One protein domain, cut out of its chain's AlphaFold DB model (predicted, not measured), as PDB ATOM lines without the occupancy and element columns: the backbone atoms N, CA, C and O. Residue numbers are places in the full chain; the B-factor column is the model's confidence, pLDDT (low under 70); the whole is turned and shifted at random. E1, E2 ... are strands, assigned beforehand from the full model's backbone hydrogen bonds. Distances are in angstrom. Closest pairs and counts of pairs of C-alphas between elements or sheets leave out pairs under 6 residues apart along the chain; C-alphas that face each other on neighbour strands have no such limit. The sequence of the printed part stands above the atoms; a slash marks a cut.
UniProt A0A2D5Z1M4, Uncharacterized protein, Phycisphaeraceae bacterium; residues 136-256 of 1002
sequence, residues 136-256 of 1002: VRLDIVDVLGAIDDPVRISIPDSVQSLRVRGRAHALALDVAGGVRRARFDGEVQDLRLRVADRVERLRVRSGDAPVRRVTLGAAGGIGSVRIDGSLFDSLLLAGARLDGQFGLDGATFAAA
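This is residues 136 to 256 of the 1002 residues of an uncharacterized protein of Phycisphaeraceae bacterium (UniProt A0A2D5Z1M4). The chain is wound in stacked turns, a flattened solenoid: E1, the early parts of E3 and E4, E5, E7 and E9 form one wall, and E2, the later parts of E3 and E4, E6 and E8 form the opposite wall. E3 and E4 each fold back and share in both walls. The printed part has 121 residues, no named helix and nine named strands, E1 to E9, in one branched, twisted, parallel sheet; the class is all strand. It is compact, with a radius of gyration of the C-alphas of 12.9 A and spans of 31 by 27 by 23 A.

Start at E1, residues 136 to 144, and E2, residues 151 to 155; both lie on one side of E3, residues 159 to 175. Within hydrogen-bond range you find N 138 and O 161, 2.9 A, and N 153 and O 172, 2.9 A. E4, residues 182 to 195, is on the other side of E3, with N 173 and O 192 at 2.8 A. E3 bends by 167 degrees at residue 172, E4 by 162 degrees at residue 186. E5, residues 199 to 207, with N 184 and O 203 at 2.9 A, and E6, residues 211 to 218, with N 193 and O 215 at 2.8 A, lie on one side of E4, and E3 lies on the other side. E7, residues 222 to 229, is the neighbour of E5, with N 204 and O 226 at 2.9 A. E8, residues 232 to 237, is the neighbour of E6, with N 216 and O 236 at 2.8 A. E9, residues 246 to 248, is the neighbour of E7, with N 247 and O 225 at 3.1 A.

Find C-alpha 136 at (117.294, 142.033, 153.044); E1 runs 22.1 A from there. E5 spans 22.9 A, but bent E3 only 7.6 A. E9 ends at C-alpha 248, (99.812, 138.141, 174.166).

The C-alphas farthest apart, Val 141 and Ala 256, are 34.2 A apart. The printed part has no cut and no long link. Residues 228 to 256 are among those under pLDDT 70.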
ATOM      1  N   VAL A 136     116.123 142.497 152.278       83.12
ATOM      2  CA  VAL A 136     117.294 142.033 153.044       83.12
ATOM      3  C   VAL A 136     116.885 141.015 154.119       83.12
ATOM      4  O   VAL A 136     115.765 141.051 154.643       83.12
ATOM      5  N   ARG A 137     117.791 140.084 154.456       88.56
ATOM      6  CA  ARG A 137     117.696 139.243 155.663       88.56
ATOM      7  C   ARG A 137     118.772 139.627 156.672       88.56
ATOM      8  O   ARG A 137     119.953 139.558 156.336       88.56
ATOM      9  N   LEU A 138     118.357 139.950 157.890       87.56
ATOM     10  CA  LEU A 138     119.232 140.360 158.986       87.56
ATOM     11  C   LEU A 138     119.121 139.356 160.142       87.56
ATOM     12  O   LEU A 138     118.007 139.017 160.540       87.56
ATOM     13  N   ASP A 139     120.253 138.848 160.628       88.88
ATOM     14  CA  ASP A 139     120.357 137.962 161.800       88.88
ATOM     15  C   ASP A 139     121.433 138.527 162.740       88.88
ATOM     16  O   ASP A 139     122.593 138.627 162.345       88.88
ATOM     17  N   ILE A 140     121.043 138.939 163.944       87.19
ATOM     18  CA  ILE A 140     121.921 139.541 164.956       87.19
ATOM     19  C   ILE A 140     121.862 138.682 166.220       87.19
ATOM     20  O   ILE A 140     120.771 138.242 166.587       87.19
ATOM     21  N   VAL A 141     122.999 138.402 166.863       84.81
ATOM     22  CA  VAL A 141     123.039 137.555 168.070       84.81
ATOM     23  C   VAL A 141     122.930 138.350 169.367       84.81
ATOM     24  O   VAL A 141     122.280 137.837 170.259       84.81
ATOM     25  N   ASP A 142     123.486 139.557 169.467       82.56
ATOM     26  CA  ASP A 142     123.326 140.457 170.618       82.56
ATOM     27  C   ASP A 142     123.347 141.937 170.178       82.56
ATOM     28  O   ASP A 142     124.092 142.339 169.281       82.56
ATOM     29  N   VAL A 143     122.527 142.765 170.825       82.25
ATOM     30  CA  VAL A 143     122.449 144.223 170.670       82.25
ATOM     31  C   VAL A 143     122.509 144.879 172.051       82.25
ATOM     32  O   VAL A 143     121.548 144.863 172.822       82.25
ATOM     33  N   LEU A 144     123.648 145.487 172.360       80.81
ATOM     34  CA  LEU A 144     124.005 145.999 173.683       80.81
ATOM     35  C   LEU A 144     124.174 147.528 173.649       80.81
ATOM     36  O   LEU A 144     125.261 148.050 173.897       80.81
ATOM     37  N   GLY A 145     123.103 148.238 173.288       70.38
ATOM     38  CA  GLY A 145     123.022 149.701 173.380       70.38
ATOM     39  C   GLY A 145     122.676 150.187 174.791       70.38
ATOM     40  O   GLY A 145     122.088 149.442 175.578       70.38
ATOM     41  N   ALA A 146     123.013 151.441 175.099       73.19
ATOM     42  CA  ALA A 146     122.494 152.129 176.280       73.19
ATOM     43  C   ALA A 146     121.119 152.733 175.955       73.19
ATOM     44  O   ALA A 146     120.863 153.090 174.810       73.19
ATOM     45  N   ILE A 147     120.229 152.877 176.939       70.62
ATOM     46  CA  ILE A 147     118.873 153.422 176.708       70.62
ATOM     47  C   ILE A 147     118.928 154.828 176.075       70.62
ATOM     48  O   ILE A 147     118.159 155.118 175.155       70.62
ATOM     49  N   ASP A 148     119.876 155.660 176.517       73.94
ATOM     50  CA  ASP A 148     120.085 157.023 176.007       73.94
ATOM     51  C   ASP A 148     120.893 157.075 174.695       73.94
ATOM     52  O   ASP A 148     120.888 158.092 174.002       73.94
ATOM     53  N   ASP A 149     121.542 155.971 174.314       75.50
ATOM     54  CA  ASP A 149     122.284 155.823 173.058       75.50
ATOM     55  C   ASP A 149     122.016 154.439 172.432       75.50
ATOM     56  O   ASP A 149     122.833 153.511 172.544       75.50
ATOM     57  N   PRO A 150     120.820 154.249 171.834       79.94
ATOM     58  CA  PRO A 150     120.429 152.964 171.282       79.94
ATOM     59  C   PRO A 150     121.256 152.639 170.041       79.94
ATOM     60  O   PRO A 150     121.542 153.510 169.217       79.94
ATOM     61  N   VAL A 151     121.527 151.351 169.831       82.81
ATOM     62  CA  VAL A 151     122.079 150.871 168.562       82.81
ATOM     63  C   VAL A 151     121.087 151.212 167.457       82.81
ATOM     64  O   VAL A 151     119.928 150.792 167.502       82.81
ATOM     65  N   ARG A 152     121.534 151.979 166.459       84.00
ATOM     66  CA  ARG A 152     120.692 152.392 165.332       84.00
ATOM     67  C   ARG A 152     120.962 151.525 164.121       84.00
ATOM     68  O   ARG A 152     122.098 151.420 163.662       84.00
ATOM     69  N   ILE A 153     119.907 150.941 163.575       86.12
ATOM     70  CA  ILE A 153     119.954 150.205 162.320       86.12
ATOM     71  C   ILE A 153     119.021 150.900 161.337       86.12
ATOM     72  O   ILE A 153     117.831 151.047 161.605       86.12
ATOM     73  N   SER A 154     119.547 151.312 160.189       85.81
ATOM     74  CA  SER A 154     118.763 151.999 159.160       85.81
ATOM     75  C   SER A 154     118.834 151.243 157.839       85.81
ATOM     76  O   SER A 154     119.922 150.971 157.320       85.81
ATOM     77  N   ILE A 155     117.661 150.896 157.300       83.50
ATOM     78  CA  ILE A 155     117.508 150.131 156.058       83.50
ATOM     79  C   ILE A 155     116.524 150.875 155.129       83.50
ATOM     80  O   ILE A 155     115.338 150.981 155.445       83.50
ATOM     81  N   PRO A 156     116.968 151.377 153.966       76.88
ATOM     82  CA  PRO A 156     116.147 152.163 153.046       76.88
ATOM     83  C   PRO A 156     115.205 151.318 152.167       76.88
ATOM     84  O   PRO A 156     114.395 151.879 151.438       76.88
ATOM     85  N   ASP A 157     115.288 149.986 152.219       80.44
ATOM     86  CA  ASP A 157     114.442 149.065 151.443       80.44
ATOM     87  C   ASP A 157     113.682 148.099 152.378       80.44
ATOM     88  O   ASP A 157     113.826 148.123 153.601       80.44
ATOM     89  N   SER A 158     112.845 147.237 151.811       85.69
ATOM     90  CA  SER A 158     112.040 146.262 152.539       85.69
ATOM     91  C   SER A 158     112.895 145.166 153.184       85.69
ATOM     92  O   SER A 158     113.904 144.707 152.643       85.69
ATOM     93  N   VAL A 159     112.448 144.655 154.327       86.69
ATOM     94  CA  VAL A 159     113.105 143.574 155.068       86.69
ATOM     95  C   VAL A 159     112.265 142.304 154.974       86.69
ATOM     96  O   VAL A 159     111.102 142.252 155.383       86.69
ATOM     97  N   GLN A 160     112.857 141.228 154.451       89.56
ATOM     98  CA  GLN A 160     112.164 139.941 154.326       89.56
ATOM     99  C   GLN A 160     112.087 139.229 155.677       89.56
ATOM    100  O   GLN A 160     111.075 138.602 156.002       89.56
ATOM    101  N   SER A 161     113.187 139.259 156.427       89.62
ATOM    102  CA  SER A 161     113.255 138.698 157.768       89.62
ATOM    103  C   SER A 161     114.317 139.409 158.592       89.62
ATOM    104  O   SER A 161     115.491 139.370 158.222       89.62
ATOM    105  N   LEU A 162     113.902 139.971 159.716       88.94
ATOM    106  CA  LEU A 162     114.769 140.415 160.794       88.94
ATOM    107  C   LEU A 162     114.737 139.368 161.904       88.94
ATOM    108  O   LEU A 162     113.654 138.946 162.319       88.94
ATOM    109  N   ARG A 163     115.908 138.956 162.377       89.81
ATOM    110  CA  ARG A 163     116.065 138.136 163.569       89.81
ATOM    111  C   ARG A 163     117.097 138.770 164.493       89.81
ATOM    112  O   ARG A 163     118.209 139.023 164.053       89.81
ATOM    113  N   VAL A 164     116.728 138.971 165.746       87.56
ATOM    114  CA  VAL A 164     117.656 139.280 166.837       87.56
ATOM    115  C   VAL A 164     117.530 138.154 167.853       87.56
ATOM    116  O   VAL A 164     116.412 137.747 168.169       87.56
ATOM    117  N   ARG A 165     118.649 137.585 168.287       85.19
ATOM    118  CA  ARG A 165     118.715 136.603 169.373       85.19
ATOM    119  C   ARG A 165     119.379 137.257 170.594       85.19
ATOM    120  O   ARG A 165     119.737 138.422 170.501       85.19
ATOM    121  N   GLY A 166     119.502 136.538 171.707       82.88
ATOM    122  CA  GLY A 166     120.310 136.987 172.846       82.88
ATOM    123  C   GLY A 166     119.712 138.195 173.564       82.88
ATOM    124  O   GLY A 166     118.560 138.139 173.985       82.88
ATOM    125  N   ARG A 167     120.487 139.263 173.750       80.25
ATOM    126  CA  ARG A 167     120.066 140.494 174.436       80.25
ATOM    127  C   ARG A 167     119.821 141.617 173.436       80.25
ATOM    128  O   ARG A 167     120.633 141.840 172.548       80.25
ATOM    129  N   ALA A 168     118.745 142.369 173.612       78.94
ATOM    130  CA  ALA A 168     118.439 143.603 172.899       78.94
ATOM    131  C   ALA A 168     118.157 144.714 173.919       78.94
ATOM    132  O   ALA A 168     117.003 145.007 174.232       78.94
ATOM    133  N   HIS A 169     119.213 145.307 174.478       83.19
ATOM    134  CA  HIS A 169     119.080 146.323 175.527       83.19
ATOM    135  C   HIS A 169     118.448 147.613 174.993       83.19
ATOM    136  O   HIS A 169     117.414 148.033 175.486       83.19
ATOM    137  N   ALA A 170     119.015 148.232 173.962       81.06
ATOM    138  CA  ALA A 170     118.433 149.423 173.349       81.06
ATOM    139  C   ALA A 170     118.696 149.406 171.841       81.06
ATOM    140  O   ALA A 170     119.834 149.576 171.398       81.06
ATOM    141  N   LEU A 171     117.651 149.155 171.053       84.25
ATOM    142  CA  LEU A 171     117.704 149.019 169.596       84.25
ATOM    143  C   LEU A 171     116.673 149.936 168.945       84.25
ATOM    144  O   LEU A 171     115.475 149.776 169.165       84.25
ATOM    145  N   ALA A 172     117.128 150.827 168.070       86.12
ATOM    146  CA  ALA A 172     116.278 151.591 167.171       86.12
ATOM    147  C   ALA A 172     116.468 151.097 165.731       86.12
ATOM    148  O   ALA A 172     117.549 151.208 165.155       86.12
ATOM    149  N   LEU A 173     115.413 150.533 165.149       86.75
ATOM    150  CA  LEU A 173     115.382 150.056 163.775       86.75
ATOM    151  C   LEU A 173     114.450 150.929 162.932       86.75
ATOM    152  O   LEU A 173     113.235 150.905 163.123       86.75
ATOM    153  N   ASP A 174     115.025 151.611 161.948       88.12
ATOM    154  CA  ASP A 174     114.310 152.415 160.961       88.12
ATOM    155  C   ASP A 174     114.330 151.712 159.594       88.12
ATOM    156  O   ASP A 174     115.388 151.523 158.983       88.12
ATOM    157  N   VAL A 175     113.155 151.324 159.093       87.19
ATOM    158  CA  VAL A 175     112.973 150.672 157.788       87.19
ATOM    159  C   VAL A 175     112.082 151.536 156.901       87.19
ATOM    160  O   VAL A 175     110.906 151.737 157.197       87.19
ATOM    161  N   ALA A 176     112.610 152.034 155.784       83.81
ATOM    162  CA  ALA A 176     111.820 152.846 154.854       83.81
ATOM    163  C   ALA A 176     110.890 152.006 153.950       83.81
ATOM    164  O   ALA A 176     109.932 152.535 153.395       83.81
ATOM    165  N   GLY A 177     111.154 150.704 153.795       84.69
ATOM    166  CA  GLY A 177     110.251 149.753 153.135       84.69
ATOM    167  C   GLY A 177     109.326 149.011 154.109       84.69
ATOM    168  O   GLY A 177     109.138 149.423 155.250       84.69
ATOM    169  N   GLY A 178     108.768 147.879 153.670       86.44
ATOM    170  CA  GLY A 178     107.947 146.998 154.509       86.44
ATOM    171  C   GLY A 178     108.763 145.918 155.226       86.44
ATOM    172  O   GLY A 178     109.803 145.469 154.740       86.44
ATOM    173  N   VAL A 179     108.270 145.433 156.365       89.44
ATOM    174  CA  VAL A 179     108.863 144.319 157.120       89.44
ATOM    175  C   VAL A 179     107.935 143.111 157.068       89.44
ATOM    176  O   VAL A 179     106.885 143.065 157.708       89.44
ATOM    177  N   ARG A 180     108.339 142.063 156.348       89.00
ATOM    178  CA  ARG A 180     107.518 140.848 156.218       89.00
ATOM    179  C   ARG A 180     107.516 140.004 157.499       89.00
ATOM    180  O   ARG A 180     106.513 139.382 157.852       89.00
ATOM    181  N   ARG A 181     108.670 139.888 158.165       90.00
ATOM    182  CA  ARG A 181     108.826 139.139 159.422       90.00
ATOM    183  C   ARG A 181     109.901 139.781 160.289       90.00
ATOM    184  O   ARG A 181     111.049 139.841 159.863       90.00
ATOM    185  N   ALA A 182     109.560 140.158 161.509       88.81
ATOM    186  CA  ALA A 182     110.517 140.523 162.544       88.81
ATOM    187  C   ALA A 182     110.409 139.538 163.705       88.81
ATOM    188  O   ALA A 182     109.302 139.187 164.117       88.81
ATOM    189  N   ARG A 183     111.550 139.040 164.181       89.44
ATOM    190  CA  ARG A 183     111.626 138.100 165.293       89.44
ATOM    191  C   ARG A 183     112.720 138.505 166.275       89.44
ATOM    192  O   ARG A 183     113.868 138.612 165.871       89.44
ATOM    193  N   PHE A 184     112.364 138.649 167.539       88.12
ATOM    194  CA  PHE A 184     113.287 138.928 168.634       88.12
ATOM    195  C   PHE A 184     113.196 137.757 169.611       88.12
ATOM    196  O   PHE A 184     112.099 137.439 170.057       88.12
ATOM    197  N   ASP A 185     114.298 137.049 169.841       84.62
ATOM    198  CA  ASP A 185     114.366 135.845 170.673       84.62
ATOM    199  C   ASP A 185     115.389 136.047 171.816       84.62
ATOM    200  O   ASP A 185     116.585 135.856 171.596       84.62
ATOM    201  N   GLY A 186     114.931 136.388 173.020       79.25
ATOM    202  CA  GLY A 186     115.753 136.631 174.216       79.25
ATOM    203  C   GLY A 186     115.371 137.925 174.950       79.25
ATOM    204  O   GLY A 186     114.266 138.420 174.738       79.25
ATOM    205  N   GLU A 187     116.256 138.449 175.806       82.19
ATOM    206  CA  GLU A 187     116.004 139.625 176.663       82.19
ATOM    207  C   GLU A 187     115.842 140.901 175.825       82.19
ATOM    208  O   GLU A 187     116.692 141.196 174.986       82.19
ATOM    209  N   VAL A 188     114.790 141.691 176.062       80.06
ATOM    210  CA  VAL A 188     114.537 142.949 175.335       80.06
ATOM    211  C   VAL A 188     114.280 144.077 176.335       80.06
ATOM    212  O   VAL A 188     113.270 144.052 177.026       80.06
ATOM    213  N   GLN A 189     115.141 145.094 176.422       80.69
ATOM    214  CA  GLN A 189     114.909 146.218 177.347       80.69
ATOM    215  C   GLN A 189     114.248 147.428 176.654       80.69
ATOM    216  O   GLN A 189     113.264 147.946 177.160       80.69
ATOM    217  N   ASP A 190     114.706 147.864 175.482       79.00
ATOM    218  CA  ASP A 190     114.081 148.940 174.697       79.00
ATOM    219  C   ASP A 190     114.218 148.645 173.198       79.00
ATOM    220  O   ASP A 190     115.300 148.718 172.612       79.00
ATOM    221  N   LEU A 191     113.105 148.285 172.563       85.25
ATOM    222  CA  LEU A 191     113.023 148.040 171.130       85.25
ATOM    223  C   LEU A 191     112.152 149.100 170.468       85.25
ATOM    224  O   LEU A 191     110.940 149.122 170.660       85.25
ATOM    225  N   ARG A 192     112.736 149.905 169.587       86.88
ATOM    226  CA  ARG A 192     112.023 150.882 168.764       86.88
ATOM    227  C   ARG A 192     112.074 150.436 167.314       86.88
ATOM    228  O   ARG A 192     113.143 150.340 166.725       86.88
ATOM    229  N   LEU A 193     110.918 150.150 166.733       86.56
ATOM    230  CA  LEU A 193     110.775 149.746 165.343       86.56
ATOM    231  C   LEU A 193     109.918 150.771 164.611       86.56
ATOM    232  O   LEU A 193     108.714 150.845 164.843       86.56
ATOM    233  N   ARG A 194     110.519 151.522 163.691       86.50
ATOM    234  CA  ARG A 194     109.819 152.460 162.816       86.50
ATOM    235  C   ARG A 194     109.893 151.962 161.380       86.50
ATOM    236  O   ARG A 194     110.965 151.809 160.806       86.50
ATOM    237  N   VAL A 195     108.735 151.698 160.796       83.88
ATOM    238  CA  VAL A 195     108.566 151.152 159.452       83.88
ATOM    239  C   VAL A 195     107.688 152.114 158.667       83.88
ATOM    240  O   VAL A 195     106.598 152.468 159.105       83.88
ATOM    241  N   ALA A 196     108.155 152.595 157.521       84.12
ATOM    242  CA  ALA A 196     107.375 153.570 156.761       84.12
ATOM    243  C   ALA A 196     106.179 152.931 156.031       84.12
ATOM    244  O   ALA A 196     105.177 153.600 155.821       84.12
ATOM    245  N   ASP A 197     106.261 151.647 155.675       85.06
ATOM    246  CA  ASP A 197     105.149 150.899 155.076       85.06
ATOM    247  C   ASP A 197     104.493 149.985 156.127       85.06
ATOM    248  O   ASP A 197     103.999 150.463 157.151       85.06
ATOM    249  N   ARG A 198     104.493 148.665 155.916       84.56
ATOM    250  CA  ARG A 198     103.744 147.709 156.730       84.56
ATOM    251  C   ARG A 198     104.648 146.700 157.423       84.56
ATOM    252  O   ARG A 198     105.592 146.177 156.825       84.56
ATOM    253  N   VAL A 199     104.287 146.330 158.650       85.19
ATOM    254  CA  VAL A 199     104.819 145.134 159.321       85.19
ATOM    255  C   VAL A 199     103.818 143.992 159.159       85.19
ATOM    256  O   VAL A 199     102.752 144.021 159.759       85.19
ATOM    257  N   GLU A 200     104.113 142.960 158.364       85.12
ATOM    258  CA  GLU A 200     103.185 141.824 158.207       85.12
ATOM    259  C   GLU A 200     103.139 140.945 159.462       85.12
ATOM    260  O   GLU A 200     102.063 140.510 159.875       85.12
ATOM    261  N   ARG A 201     104.311 140.626 160.029       83.56
ATOM    262  CA  ARG A 201     104.437 139.761 161.206       83.56
ATOM    263  C   ARG A 201     105.556 140.198 162.129       83.56
ATOM    264  O   ARG A 201     106.715 140.222 161.713       83.56
ATOM    265  N   LEU A 202     105.222 140.398 163.393       84.31
ATOM    266  CA  LEU A 202     106.175 140.612 164.472       84.31
ATOM    267  C   LEU A 202     106.039 139.494 165.504       84.31
ATOM    268  O   LEU A 202     104.930 139.149 165.910       84.31
ATOM    269  N   ARG A 203     107.172 138.929 165.920       84.44
ATOM    270  CA  ARG A 203     107.244 138.021 167.058       84.44
ATOM    271  C   ARG A 203     108.338 138.447 168.028       84.44
ATOM    272  O   ARG A 203     109.483 138.579 167.613       84.44
ATOM    273  N   VAL A 204     108.012 138.577 169.301       83.19
ATOM    274  CA  VAL A 204     108.988 138.727 170.386       83.19
ATOM    275  C   VAL A 204     108.831 137.515 171.296       83.19
ATOM    276  O   VAL A 204     107.708 137.149 171.631       83.19
ATOM    277  N   ARG A 205     109.922 136.827 171.619       80.19
ATOM    278  CA  ARG A 205     109.929 135.643 172.478       80.19
ATOM    279  C   ARG A 205     111.093 135.752 173.448       80.19
ATOM    280  O   ARG A 205     112.229 135.534 173.048       80.19
ATOM    281  N   SER A 206     110.804 136.013 174.708       70.50
ATOM    282  CA  SER A 206     111.830 136.207 175.733       70.50
ATOM    283  C   SER A 206     112.012 134.988 176.650       70.50
ATOM    284  O   SER A 206     113.038 134.847 177.310       70.50
ATOM    285  N   GLY A 207     111.065 134.039 176.643       69.19
ATOM    286  CA  GLY A 207     111.066 132.965 177.645       69.19
ATOM    287  C   GLY A 207     110.866 133.575 179.034       69.19
ATOM    288  O   GLY A 207     109.938 134.360 179.196       69.19
ATOM    289  N   ASP A 208     111.766 133.274 179.975       61.47
ATOM    290  CA  ASP A 208     111.740 133.822 181.343       61.47
ATOM    291  C   ASP A 208     112.430 135.193 181.483       61.47
ATOM    292  O   ASP A 208     112.437 135.765 182.573       61.47
ATOM    293  N   ALA A 209     113.037 135.730 180.419       61.50
ATOM    294  CA  ALA A 209     113.694 137.035 180.468       61.50
ATOM    295  C   ALA A 209     112.679 138.192 180.305       61.50
ATOM    296  O   ALA A 209     111.685 138.036 179.586       61.50
ATOM    297  N   PRO A 210     112.920 139.374 180.904       63.09
ATOM    298  CA  PRO A 210     111.993 140.501 180.818       63.09
ATOM    299  C   PRO A 210     111.990 141.170 179.432       63.09
ATOM    300  O   PRO A 210     113.006 141.218 178.731       63.09
ATOM    301  N   VAL A 211     110.829 141.718 179.065       69.38
ATOM    302  CA  VAL A 211     110.606 142.588 177.904       69.38
ATOM    303  C   VAL A 211     110.149 143.958 178.409       69.38
ATOM    304  O   VAL A 211     108.967 144.162 178.642       69.38
ATOM    305  N   ARG A 212     111.047 144.926 178.597       68.50
ATOM    306  CA  ARG A 212     110.664 146.193 179.249       68.50
ATOM    307  C   ARG A 212     109.868 147.120 178.329       68.50
ATOM    308  O   ARG A 212     108.678 147.318 178.533       68.50
ATOM    309  N   ARG A 213     110.479 147.681 177.283       70.25
ATOM    310  CA  ARG A 213     109.839 148.663 176.391       70.25
ATOM    311  C   ARG A 213     109.874 148.219 174.935       70.25
ATOM    312  O   ARG A 213     110.927 147.890 174.392       70.25
ATOM    313  N   VAL A 214     108.724 148.275 174.267       74.50
ATOM    314  CA  VAL A 214     108.612 148.085 172.816       74.50
ATOM    315  C   VAL A 214     107.814 149.239 172.217       74.50
ATOM    316  O   VAL A 214     106.683 149.492 172.605       74.50
ATOM    317  N   THR A 215     108.378 149.937 171.238       72.88
ATOM    318  CA  THR A 215     107.703 150.989 170.468       72.88
ATOM    319  C   THR A 215     107.636 150.583 169.004       72.88
ATOM    320  O   THR A 215     108.668 150.352 168.377       72.88
ATOM    321  N   LEU A 216     106.436 150.510 168.436       74.00
ATOM    322  CA  LEU A 216     106.198 150.140 167.043       74.00
ATOM    323  C   LEU A 216     105.505 151.292 166.315       74.00
ATOM    324  O   LEU A 216     104.375 151.641 166.638       74.00
ATOM    325  N   GLY A 217     106.145 151.848 165.295       73.12
ATOM    326  CA  GLY A 217     105.525 152.766 164.347       73.12
ATOM    327  C   GLY A 217     105.497 152.133 162.965       73.12
ATOM    328  O   GLY A 217     106.547 151.776 162.444       73.12
ATOM    329  N   ALA A 218     104.318 151.978 162.366       74.06
ATOM    330  CA  ALA A 218     104.160 151.465 161.006       74.06
ATOM    331  C   ALA A 218     103.051 152.233 160.282       74.06
ATOM    332  O   ALA A 218     101.874 152.013 160.571       74.06
ATOM    333  N   ALA A 219     103.402 153.135 159.361       66.81
ATOM    334  CA  ALA A 219     102.411 154.035 158.757       66.81
ATOM    335  C   ALA A 219     101.393 153.295 157.864       66.81
ATOM    336  O   ALA A 219     100.227 153.676 157.809       66.81
ATOM    337  N   GLY A 220     101.804 152.198 157.220       63.53
ATOM    338  CA  GLY A 220     100.948 151.283 156.451       63.53
ATOM    339  C   GLY A 220     100.285 150.176 157.284       63.53
ATOM    340  O   GLY A 220      99.635 149.290 156.725       63.53
ATOM    341  N   GLY A 221     100.453 150.202 158.610       71.00
ATOM    342  CA  GLY A 221      99.808 149.298 159.558       71.00
ATOM    343  C   GLY A 221     100.623 148.066 159.966       71.00
ATOM    344  O   GLY A 221     101.734 147.796 159.497       71.00
ATOM    345  N   ILE A 222     100.050 147.294 160.887       71.50
ATOM    346  CA  ILE A 222     100.639 146.102 161.494       71.50
ATOM    347  C   ILE A 222      99.676 144.929 161.290       71.50
ATOM    348  O   ILE A 222      98.486 145.012 161.577       71.50
ATOM    349  N   GLY A 223     100.185 143.832 160.733       69.88
ATOM    350  CA  GLY A 223      99.460 142.586 160.517       69.88
ATOM    351  C   GLY A 223      99.315 141.796 161.813       69.88
ATOM    352  O   GLY A 223      98.512 142.154 162.666       69.88
ATOM    353  N   SER A 224     100.052 140.691 161.957       70.62
ATOM    354  CA  SER A 224      99.993 139.885 163.180       70.62
ATOM    355  C   SER A 224     101.147 140.176 164.129       70.62
ATOM    356  O   SER A 224     102.309 140.121 163.715       70.62
ATOM    357  N   VAL A 225     100.841 140.356 165.407       69.44
ATOM    358  CA  VAL A 225     101.838 140.530 166.465       69.44
ATOM    359  C   VAL A 225     101.667 139.424 167.491       69.44
ATOM    360  O   VAL A 225     100.547 139.117 167.904       69.44
ATOM    361  N   ARG A 226     102.787 138.813 167.880       72.75
ATOM    362  CA  ARG A 226     102.842 137.857 168.982       72.75
ATOM    363  C   ARG A 226     103.999 138.187 169.912       72.75
ATOM    364  O   ARG A 226     105.139 138.235 169.454       72.75
ATOM    365  N   ILE A 227     103.719 138.378 171.190       70.75
ATOM    366  CA  ILE A 227     104.737 138.626 172.216       70.75
ATOM    367  C   ILE A 227     104.571 137.540 173.285       70.75
ATOM    368  O   ILE A 227     103.467 137.355 173.783       70.75
ATOM    369  N   ASP A 228     105.644 136.791 173.554       66.19
ATOM    370  CA  ASP A 228     105.710 135.694 174.528       66.19
ATOM    371  C   ASP A 228     106.828 136.031 175.573       66.19
ATOM    372  O   ASP A 228     108.004 136.062 175.183       66.19
ATOM    373  N   GLY A 229     106.527 136.280 176.862       59.47
ATOM    374  CA  GLY A 229     107.526 136.608 177.915       59.47
ATOM    375  C   GLY A 229     106.959 136.672 179.353       59.47
ATOM    376  O   GLY A 229     105.745 136.694 179.507       59.47
ATOM    377  N   SER A 230     107.821 136.677 180.385       47.81
ATOM    378  CA  SER A 230     107.443 136.574 181.818       47.81
ATOM    379  C   SER A 230     107.212 137.905 182.563       47.81
ATOM    380  O   SER A 230     106.532 137.905 183.583       47.81
ATOM    381  N   LEU A 231     107.773 139.025 182.083       50.69
ATOM    382  CA  LEU A 231     107.662 140.379 182.660       50.69
ATOM    383  C   LEU A 231     107.638 141.404 181.512       50.69
ATOM    384  O   LEU A 231     108.574 141.410 180.707       50.69
ATOM    385  N   PHE A 232     106.588 142.231 181.416       55.03
ATOM    386  CA  PHE A 232     106.394 143.205 180.332       55.03
ATOM    387  C   PHE A 232     106.044 144.609 180.859       55.03
ATOM    388  O   PHE A 232     104.981 144.758 181.454       55.03
ATOM    389  N   ASP A 233     106.871 145.642 180.608       52.03
ATOM    390  CA  ASP A 233     106.615 146.983 181.182       52.03
ATOM    391  C   ASP A 233     105.733 147.863 180.265       52.03
ATOM    392  O   ASP A 233     104.770 148.463 180.725       52.03
ATOM    393  N   SER A 234     106.020 147.992 178.959       51.91
ATOM    394  CA  SER A 234     105.281 148.913 178.065       51.91
ATOM    395  C   SER A 234     105.342 148.572 176.563       51.91
ATOM    396  O   SER A 234     106.408 148.296 176.006       51.91
ATOM    397  N   LEU A 235     104.188 148.657 175.872       59.97
ATOM    398  CA  LEU A 235     104.045 148.579 174.407       59.97
ATOM    399  C   LEU A 235     103.404 149.865 173.875       59.97
ATOM    400  O   LEU A 235     102.231 150.126 174.134       59.97
ATOM    401  N   LEU A 236     104.128 150.617 173.052       57.28
ATOM    402  CA  LEU A 236     103.610 151.805 172.377       57.28
ATOM    403  C   LEU A 236     103.423 151.541 170.880       57.28
ATOM    404  O   LEU A 236     104.376 151.190 170.185       57.28
ATOM    405  N   LEU A 237     102.216 151.762 170.356       59.56
ATOM    406  CA  LEU A 237     101.952 151.780 168.914       59.56
ATOM    407  C   LEU A 237     101.896 153.232 168.421       59.56
ATOM    408  O   LEU A 237     100.863 153.894 168.491       59.56
ATOM    409  N   ALA A 238     103.011 153.742 167.908       52.62
ATOM    410  CA  ALA A 238     103.124 155.113 167.428       52.62
ATOM    411  C   ALA A 238     102.480 155.263 166.033       52.62
ATOM    412  O   ALA A 238     103.118 155.020 165.007       52.62
ATOM    413  N   GLY A 239     101.200 155.651 165.995       49.28
ATOM    414  CA  GLY A 239     100.484 156.016 164.762       49.28
ATOM    415  C   GLY A 239     100.166 154.854 163.809       49.28
ATOM    416  O   GLY A 239      99.920 155.089 162.628       49.28
ATOM    417  N   ALA A 240     100.185 153.606 164.289       52.16
ATOM    418  CA  ALA A 240      99.991 152.410 163.468       52.16
ATOM    419  C   ALA A 240      98.583 151.805 163.619       52.16
ATOM    420  O   ALA A 240      98.095 151.609 164.731       52.16
ATOM    421  N   ARG A 241      97.948 151.431 162.499       55.16
ATOM    422  CA  ARG A 241      96.686 150.668 162.469       55.16
ATOM    423  C   ARG A 241      96.962 149.165 162.561       55.16
ATOM    424  O   ARG A 241      97.859 148.680 161.875       55.16
ATOM    425  N   LEU A 242      96.201 148.415 163.362       57.81
ATOM    426  CA  LEU A 242      96.368 146.962 163.493       57.81
ATOM    427  C   LEU A 242      95.271 146.203 162.731       57.81
ATOM    428  O   LEU A 242      94.108 146.223 163.118       57.81
ATOM    429  N   ASP A 243      95.651 145.522 161.649       53.34
ATOM    430  CA  ASP A 243      94.719 144.891 160.698       53.34
ATOM    431  C   ASP A 243      94.703 143.349 160.783       53.34
ATOM    432  O   ASP A 243      94.030 142.686 159.991       53.34
ATOM    433  N   GLY A 244      95.506 142.743 161.664       52.09
ATOM    434  CA  GLY A 244      95.664 141.288 161.767       52.09
ATOM    435  C   GLY A 244      95.450 140.727 163.173       52.09
ATOM    436  O   GLY A 244      94.840 141.349 164.033       52.09
ATOM    437  N   GLN A 245      95.909 139.491 163.394       51.50
ATOM    438  CA  GLN A 245      95.737 138.805 164.679       51.50
ATOM    439  C   GLN A 245      96.752 139.284 165.713       51.50
ATOM    440  O   GLN A 245      97.958 139.247 165.466       51.50
ATOM    441  N   PHE A 246      96.253 139.640 166.888       50.78
ATOM    442  CA  PHE A 246      97.061 139.995 168.041       50.78
ATOM    443  C   PHE A 246      96.983 138.895 169.100       50.78
ATOM    444  O   PHE A 246      95.881 138.447 169.413       50.78
ATOM    445  N   GLY A 247      98.123 138.456 169.634       51.47
ATOM    446  CA  GLY A 247      98.171 137.524 170.761       51.47
ATOM    447  C   GLY A 247      99.273 137.887 171.753       51.47
ATOM    448  O   GLY A 247     100.424 138.058 171.347       51.47
ATOM    449  N   LEU A 248      98.906 137.976 173.030       53.94
ATOM    450  CA  LEU A 248      99.812 138.141 174.166       53.94
ATOM    451  C   LEU A 248      99.713 136.954 175.107       53.94
ATOM    452  O   LEU A 248      98.627 136.404 175.275       53.94
ATOM    453  N   ASP A 249     100.829 136.682 175.766       46.47
ATOM    454  CA  ASP A 249     100.865 136.220 177.151       46.47
ATOM    455  C   ASP A 249     101.227 137.445 178.019       46.47
ATOM    456  O   ASP A 249     102.342 137.946 177.899       46.47
ATOM    457  N   GLY A 250     100.269 137.983 178.793       43.19
ATOM    458  CA  GLY A 250     100.479 138.990 179.859       43.19
ATOM    459  C   GLY A 250     101.001 140.402 179.498       43.19
ATOM    460  O   GLY A 250     102.091 140.753 179.937       43.19
ATOM    461  N   ALA A 251     100.256 141.257 178.768       37.19
ATOM    462  CA  ALA A 251     100.658 142.669 178.528       37.19
ATOM    463  C   ALA A 251      99.508 143.676 178.214       37.19
ATOM    464  O   ALA A 251      98.397 143.281 177.854       37.19
ATOM    465  N   THR A 252      99.814 144.985 178.303       36.50
ATOM    466  CA  THR A 252      98.907 146.164 178.198       36.50
ATOM    467  C   THR A 252      99.067 146.945 176.871       36.50
ATOM    468  O   THR A 252     100.162 146.966 176.304       36.50
ATOM    469  N   PHE A 253      98.014 147.622 176.366       40.81
ATOM    470  CA  PHE A 253      98.022 148.326 175.061       40.81
ATOM    471  C   PHE A 253      97.516 149.772 175.056       40.81
ATOM    472  O   PHE A 253      96.549 150.111 175.733       40.81
ATOM    473  N   ALA A 254      98.023 150.549 174.089       40.25
ATOM    474  CA  ALA A 254      97.370 151.746 173.558       40.25
ATOM    475  C   ALA A 254      97.193 151.640 172.026       40.25
ATOM    476  O   ALA A 254      98.177 151.567 171.289       40.25
ATOM    477  N   ALA A 255      95.949 151.598 171.527       41.62
ATOM    478  CA  ALA A 255      95.632 151.595 170.092       41.62
ATOM    479  C   ALA A 255      94.265 152.245 169.812       41.62
ATOM    480  O   ALA A 255      93.340 152.088 170.600       41.62
ATOM    481  N   ALA A 256      94.122 152.918 168.664       33.41
ATOM    482  CA  ALA A 256      92.934 153.712 168.328       33.41
ATOM    483  C   ALA A 256      91.783 152.947 167.626       33.41
ATOM    484  O   ALA A 256      90.732 153.527 167.411       33.41
TER     485      ALA A 256